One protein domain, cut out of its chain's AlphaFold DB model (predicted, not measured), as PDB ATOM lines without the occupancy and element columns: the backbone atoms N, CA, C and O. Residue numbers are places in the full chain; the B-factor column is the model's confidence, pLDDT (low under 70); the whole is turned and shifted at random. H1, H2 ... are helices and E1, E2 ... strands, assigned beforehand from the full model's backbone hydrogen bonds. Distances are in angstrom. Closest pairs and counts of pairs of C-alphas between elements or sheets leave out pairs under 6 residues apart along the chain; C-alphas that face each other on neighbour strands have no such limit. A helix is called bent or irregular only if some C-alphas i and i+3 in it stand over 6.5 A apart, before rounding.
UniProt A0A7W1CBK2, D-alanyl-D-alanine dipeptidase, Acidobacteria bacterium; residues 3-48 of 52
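What this domain is: This is residues 3 to 48 of the 52 residues of the protein "D-alanyl-D-alanine dipeptidase" of Acidobacteria bacterium (UniProt A0A7W1CBK2). A small two-stranded hairpin, E1 and E2, has the helix H1 packed by its later residues, 11 to 16, next to it, and beyond this little body a tail, residues 36 to 48, sticks out free and adds much of the length. The printed part has 46 residues, with one named helix and two named strands in the order H1, E1, E2; the sheet is E1 - E2, antiparallel. The class is mixed, helices and strands, though under half of the residues are in named elements. The whole is only just loose, close to extended, with a radius of gyration of the C-alphas of 14.0 A and spans of 43 by 19 by 19 A.

How they stand to each other: The sheet consists of E1, residues 20 to 22, and E2, residues 30 to 32, which form a hairpin. These neighbour strands are antiparallel, with 151 degrees between their N-to-C directions. The C-alphas of Phe 20 and Tyr 32 face each other at 4.3 A, and those of Val 22 and Phe 30 at 4.5 A. Across the pair, N 21 and O 31 are within hydrogen-bond range at 2.8 A, and N 31 and O 21 at 2.9 A. H1, residues 3 to 17, has 4 pairs of C-alphas within 8 A of E1; the closest are those of Arg 12 and Val 22, 6.8 A apart. H1 and E2 have 1 such pair, the C-alphas of Met 15 and Phe 30, 7.6 A apart. In H1 every O i to N i+4 pair is within hydrogen-bond range.

Where its parts are: E1 runs from C-alpha 20 at (-15.245, 4.212, -36.075) to C-alpha 22, 6.8 A. E2 spans 6.6 A and ends with C-alpha 32 at (-19.048, 6.202, -35.679). H1 begins with C-alpha 3 at (-4.030, -9.091, -50.455) and measures 21.3 A to C-alpha 17; it is not bent. The printed part ends with C-alpha 48 at (-31.872, 20.952, -44.690).

The domain as a whole: The two C-alphas farthest apart are those of Thr 3 and Glu 47, 42.9 A. Without residues 36 to 48, which stand free, the body has 33 residues and spans 31 by 20 by 9 A, with a radius of gyration of 9.5 A. The link from H1 to E1 is tight, with 2 residues, and the link from E1 to E2 is short, with 7. Residues 33 to 48 hold no named element, and their C-alphas lie 9 to 25 A from the mean of all C-alphas. The printed part has no cut. Its mean pLDDT is 95.7, and no printed residue is under 70.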
ATOM      1  N   THR A   3      -3.905 -10.530 -50.178       97.94
ATOM      2  CA  THR A   3      -4.030  -9.091 -50.455       97.94
ATOM      3  C   THR A   3      -5.357  -8.520 -49.966       97.94
ATOM      4  O   THR A   3      -5.370  -7.507 -49.284       97.94
ATOM      5  N   GLN A   4      -6.474  -9.206 -50.227       97.38
ATOM      6  CA  GLN A   4      -7.788  -8.762 -49.746       97.38
ATOM      7  C   GLN A   4      -7.857  -8.699 -48.215       97.38
ATOM      8  O   GLN A   4      -8.422  -7.753 -47.678       97.38
ATOM      9  N   LYS A   5      -7.268  -9.676 -47.506       95.38
ATOM     10  CA  LYS A   5      -7.205  -9.654 -46.034       95.38
ATOM     11  C   LYS A   5      -6.401  -8.448 -45.540       95.38
ATOM     12  O   LYS A   5      -6.936  -7.653 -44.780       95.38
ATOM     13  N   LYS A   6      -5.190  -8.252 -46.079       98.00
ATOM     14  CA  LYS A   6      -4.322  -7.111 -45.746       98.00
ATOM     15  C   LYS A   6      -5.016  -5.764 -45.978       98.00
ATOM     16  O   LYS A   6      -4.910  -4.876 -45.143       98.00
ATOM     17  N   ASN A   7      -5.736  -5.619 -47.090       97.69
ATOM     18  CA  ASN A   7      -6.441  -4.378 -47.406       97.69
ATOM     19  C   ASN A   7      -7.601  -4.115 -46.438       97.69
ATOM     20  O   ASN A   7      -7.786  -2.976 -46.022       97.69
ATOM     21  N   ARG A   8      -8.350  -5.152 -46.034       96.44
ATOM     22  CA  ARG A   8      -9.397  -5.007 -45.011       96.44
ATOM     23  C   ARG A   8      -8.828  -4.658 -43.640       96.44
ATOM     24  O   ARG A   8      -9.393  -3.814 -42.960       96.44
ATOM     25  N   ASP A   9      -7.711  -5.271 -43.254       97.06
ATOM     26  CA  ASP A   9      -7.051  -4.955 -41.984       97.06
ATOM     27  C   ASP A   9      -6.536  -3.508 -41.966       97.06
ATOM     28  O   ASP A   9      -6.678  -2.823 -40.955       97.06
ATOM     29  N   LEU A  10      -5.988  -3.026 -43.091       98.06
ATOM     30  CA  LEU A  10      -5.592  -1.626 -43.251       98.06
ATOM     31  C   LEU A  10      -6.799  -0.689 -43.139       98.06
ATOM     32  O   LEU A  10      -6.735   0.266 -42.374       98.06
ATOM     33  N   LEU A  11      -7.888  -0.979 -43.860       97.81
ATOM     34  CA  LEU A  11      -9.119  -0.190 -43.792       97.81
ATOM     35  C   LEU A  11      -9.624  -0.094 -42.351       97.81
ATOM     36  O   LEU A  11      -9.792   1.010 -41.848       97.81
ATOM     37  N   ARG A  12      -9.788  -1.234 -41.668       97.94
ATOM     38  CA  ARG A  12     -10.248  -1.264 -40.275       97.94
ATOM     39  C   ARG A  12      -9.357  -0.413 -39.374       97.94
ATOM     40  O   ARG A  12      -9.878   0.427 -38.656       97.94
ATOM     41  N   LYS A  13      -8.032  -0.573 -39.465       98.44
ATOM     42  CA  LYS A  13      -7.079   0.200 -38.656       98.44
ATOM     43  C   LYS A  13      -7.239   1.711 -38.856       98.44
ATOM     44  O   LYS A  13      -7.153   2.457 -37.888       98.44
ATOM     45  N   MET A  14      -7.426   2.160 -40.098       98.50
ATOM     46  CA  MET A  14      -7.597   3.588 -40.390       98.50
ATOM     47  C   MET A  14      -8.944   4.109 -39.887       98.50
ATOM     48  O   MET A  14      -8.989   5.171 -39.284       98.50
ATOM     49  N   MET A  15     -10.024   3.350 -40.077       98.44
ATOM     50  CA  MET A  15     -11.357   3.729 -39.596       98.44
ATOM     51  C   MET A  15     -11.403   3.800 -38.060       98.44
ATOM     52  O   MET A  15     -11.923   4.761 -37.501       98.44
ATOM     53  N   GLU A  16     -10.800   2.828 -37.371       97.94
ATOM     54  CA  GLU A  16     -10.710   2.807 -35.903       97.94
ATOM     55  C   GLU A  16      -9.909   3.991 -35.344       97.94
ATOM     56  O   GLU A  16     -10.274   4.539 -34.304       97.94
ATOM     57  N   ALA A  17      -8.866   4.443 -36.050       98.31
ATOM     58  CA  ALA A  17      -8.105   5.634 -35.664       98.31
ATOM     59  C   ALA A  17      -8.940   6.929 -35.718       98.31
ATOM     60  O   ALA A  17      -8.701   7.837 -34.928       98.31
ATOM     61  N   GLU A  18      -9.945   6.986 -36.597       98.19
ATOM     62  CA  GLU A  18     -10.874   8.116 -36.745       98.19
ATOM     63  C   GLU A  18     -12.130   7.985 -35.856       98.19
ATOM     64  O   GLU A  18     -13.055   8.793 -35.940       98.19
ATOM     65  N   GLY A  19     -12.179   6.978 -34.975       97.94
ATOM     66  CA  GLY A  19     -13.277   6.785 -34.025       97.94
ATOM     67  C   GLY A  19     -14.457   5.978 -34.563       97.94
ATOM     68  O   GLY A  19     -15.554   6.076 -34.015       97.94
ATOM     69  N   PHE A  20     -14.255   5.184 -35.614       98.31
ATOM     70  CA  PHE A  20     -15.245   4.212 -36.075       98.31
ATOM     71  C   PHE A  20     -15.013   2.819 -35.478       98.31
ATOM     72  O   PHE A  20     -13.897   2.460 -35.119       98.31
ATOM     73  N   THR A  21     -16.052   1.987 -35.436       97.62
ATOM     74  CA  THR A  21     -15.976   0.576 -35.030       97.62
ATOM     75  C   THR A  21     -16.559  -0.312 -36.123       97.62
ATOM     76  O   THR A  21     -17.627  -0.024 -36.652       97.62
ATOM     77  N   VAL A  22     -15.862  -1.395 -36.485       97.31
ATOM     78  CA  VAL A  22     -16.334  -2.322 -37.527       97.31
ATOM     79  C   VAL A  22     -17.496  -3.185 -37.031       97.31
ATOM     80  O   VAL A  22     -17.460  -3.720 -35.920       97.31
ATOM     81  N   ASN A  23     -18.494  -3.406 -37.884       96.25
ATOM     82  CA  ASN A  23     -19.542  -4.380 -37.609       96.25
ATOM     83  C   ASN A  23     -18.995  -5.815 -37.702       96.25
ATOM     84  O   ASN A  23     -18.279  -6.185 -38.636       96.25
ATOM     85  N   ARG A  24     -19.359  -6.668 -36.739       93.06
ATOM     86  CA  ARG A  24     -18.878  -8.059 -36.678       93.06
ATOM     87  C   ARG A  24     -19.377  -8.928 -37.839       93.06
ATOM     88  O   ARG A  24     -18.673  -9.853 -38.243       93.06
ATOM     89  N   ASN A  25     -20.579  -8.657 -38.337       95.56
ATOM     90  CA  ASN A  25     -21.243  -9.452 -39.371       95.56
ATOM     91  C   ASN A  25     -20.999  -8.887 -40.777       95.56
ATOM     92  O   ASN A  25     -20.994  -9.639 -41.751       95.56
ATOM     93  N   GLU A  26     -20.735  -7.584 -40.878       96.88
ATOM     94  CA  GLU A  26     -20.570  -6.862 -42.138       96.88
ATOM     95  C   GLU A  26     -19.225  -6.131 -42.152       96.88
ATOM     96  O   GLU A  26     -19.095  -5.021 -41.655       96.88
ATOM     97  N   TRP A  27     -18.194  -6.743 -42.745       93.62
ATOM     98  CA  TRP A  27     -16.821  -6.207 -42.689       93.62
ATOM     99  C   TRP A  27     -16.657  -4.805 -43.304       93.62
ATOM    100  O   TRP A  27     -15.639  -4.157 -43.065       93.62
ATOM    101  N   TRP A  28     -17.606  -4.384 -44.145       95.50
ATOM    102  CA  TRP A  28     -17.632  -3.079 -44.808       95.50
ATOM    103  C   TRP A  28     -18.389  -2.008 -44.012       95.50
ATOM    104  O   TRP A  28     -18.280  -0.836 -44.364       95.50
ATOM    105  N   HIS A  29     -19.157  -2.385 -42.986       97.62
ATOM    106  CA  HIS A  29     -19.951  -1.459 -42.179       97.62
ATOM    107  C   HIS A  29     -19.143  -0.964 -40.979       97.62
ATOM    108  O   HIS A  29     -18.498  -1.753 -40.283       97.62
ATOM    109  N   PHE A  30     -19.202   0.344 -40.737       98.00
ATOM    110  CA  PHE A  30     -18.479   1.020 -39.669       98.00
ATOM    111  C   PHE A  30     -19.397   2.015 -38.959       98.00
ATOM    112  O   PHE A  30     -19.921   2.929 -39.592       98.00
ATOM    113  N   ASP A  31     -19.537   1.861 -37.648       97.12
ATOM    114  CA  ASP A  31     -20.321   2.752 -36.794       97.12
ATOM    115  C   ASP A  31     -19.413   3.835 -36.204       97.12
ATOM    116  O   ASP A  31     -18.361   3.524 -35.645       97.12
ATOM    117  N   TYR A  32     -19.784   5.111 -36.330       97.12
ATOM    118  CA  TYR A  32     -19.048   6.202 -35.679       97.12
ATOM    119  C   TYR A  32     -19.321   6.192 -34.174       97.12
ATOM    120  O   TYR A  32     -20.458   5.968 -33.788       97.12
ATOM    121  N   LYS A  33     -18.329   6.478 -33.322       96.38
ATOM    122  CA  LYS A  33     -18.416   6.362 -31.848       96.38
ATOM    123  C   LYS A  33     -19.711   6.878 -31.193       96.38
ATOM    124  O   LYS A  33     -20.146   6.296 -30.210       96.38
ATOM    125  N   ASP A  34     -20.325   7.917 -31.759       96.62
ATOM    126  CA  ASP A  34     -21.496   8.605 -31.210       96.62
ATOM    127  C   ASP A  34     -22.702   8.573 -32.169       96.62
ATOM    128  O   ASP A  34     -23.581   9.429 -32.084       96.62
ATOM    129  N   TRP A  35     -22.741   7.627 -33.119       94.56
ATOM    130  CA  TRP A  35     -23.774   7.553 -34.164       94.56
ATOM    131  C   TRP A  35     -25.202   7.530 -33.598       94.56
ATOM    132  O   TRP A  35     -26.098   8.119 -34.193       94.56
ATOM    133  N   GLU A  36     -25.396   6.924 -32.424       94.94
ATOM    134  CA  GLU A  36     -26.688   6.820 -31.732       94.94
ATOM    135  C   GLU A  36     -27.279   8.184 -31.345       94.94
ATOM    136  O   GLU A  36     -28.493   8.316 -31.197       94.94
ATOM    137  N   ASN A  37     -26.441   9.219 -31.220       96.81
ATOM    138  CA  ASN A  37     -26.889  10.578 -30.919       96.81
ATOM    139  C   ASN A  37     -27.507  11.286 -32.138       96.81
ATOM    140  O   ASN A  37     -28.089  12.362 -31.993       96.81
ATOM    141  N   TYR A  38     -27.383  10.708 -33.335       91.00
ATOM    142  CA  TYR A  38     -27.871  11.281 -34.582       91.00
ATOM    143  C   TYR A  38     -29.023  10.437 -35.123       91.00
ATOM    144  O   TYR A  38     -28.888   9.238 -35.362       91.00
ATOM    145  N   ALA A  39     -30.175  11.065 -35.345       91.88
ATOM    146  CA  ALA A  39     -31.310  10.361 -35.921       91.88
ATOM    147  C   ALA A  39     -31.030   9.947 -37.374       91.88
ATOM    148  O   ALA A  39     -30.382  10.659 -38.144       91.88
ATOM    149  N   ILE A  40     -31.580   8.797 -37.765       90.62
ATOM    150  CA  ILE A  40     -31.603   8.379 -39.164       90.62
ATOM    151  C   ILE A  40     -32.655   9.229 -39.872       90.62
ATOM    152  O   ILE A  40     -33.854   9.084 -39.630       90.62
ATOM    153  N   TYR A  41     -32.204  10.116 -40.753       90.56
ATOM    154  CA  TYR A  41     -33.088  10.969 -41.531       90.56
ATOM    155  C   TYR A  41     -33.313  10.412 -42.934       90.56
ATOM    156  O   TYR A  41     -32.395   9.932 -43.592       90.56
ATOM    157  N   ASN A  42     -34.548  10.555 -43.405       93.38
ATOM    158  CA  ASN A  42     -34.932  10.369 -44.799       93.38
ATOM    159  C   ASN A  42     -35.488  11.689 -45.354       93.38
ATOM    160  O   ASN A  42     -36.644  11.764 -45.765       93.38
ATOM    161  N   ILE A  43     -34.687  12.753 -45.256       91.19
ATOM    162  CA  ILE A  43     -35.008  14.089 -45.778       91.19
ATOM    163  C   ILE A  43     -34.025  14.430 -46.891       91.19
ATOM    164  O   ILE A  43     -32.858  14.031 -46.837       91.19
ATOM    165  N   ALA A  44     -34.475  15.160 -47.907       93.56
ATOM    166  CA  ALA A  44     -33.583  15.578 -48.978       93.56
ATOM    167  C   ALA A  44     -32.634  16.681 -48.485       93.56
ATOM    168  O   ALA A  44     -33.011  17.533 -47.683       93.56
ATOM    169  N   PHE A  45     -31.413  16.737 -49.029       90.06
ATOM    170  CA  PHE A  45     -30.459  17.805 -48.693       90.06
ATOM    171  C   PHE A  45     -31.020  19.213 -48.947       90.06
ATOM    172  O   PHE A  45     -30.704  20.136 -48.205       90.06
ATOM    173  N   SER A  46     -31.888  19.378 -49.952       92.81
ATOM    174  CA  SER A  46     -32.568  20.648 -50.250       92.81
ATOM    175  C   SER A  46     -33.505  21.130 -49.140       92.81
ATOM    176  O   SER A  46     -33.865  22.302 -49.113       92.81
ATOM    177  N   GLU A  47     -33.930  20.232 -48.251       92.25
ATOM    178  CA  GLU A  47     -34.829  20.526 -47.133       92.25
ATOM    179  C   GLU A  47     -34.057  20.842 -45.841       92.25
ATOM    180  O   GLU A  47     -34.646  21.328 -44.873       92.25
ATOM    181  N   ILE A  48     -32.736  20.616 -45.823       90.12
ATOM    182  CA  ILE A  48     -31.872  20.952 -44.690       90.12
ATOM    183  C   ILE A  48     -31.660  22.466 -44.676       90.12
ATOM    184  O   ILE A  48     -31.034  23.042 -45.568       90.12
TER     185      ILE A  48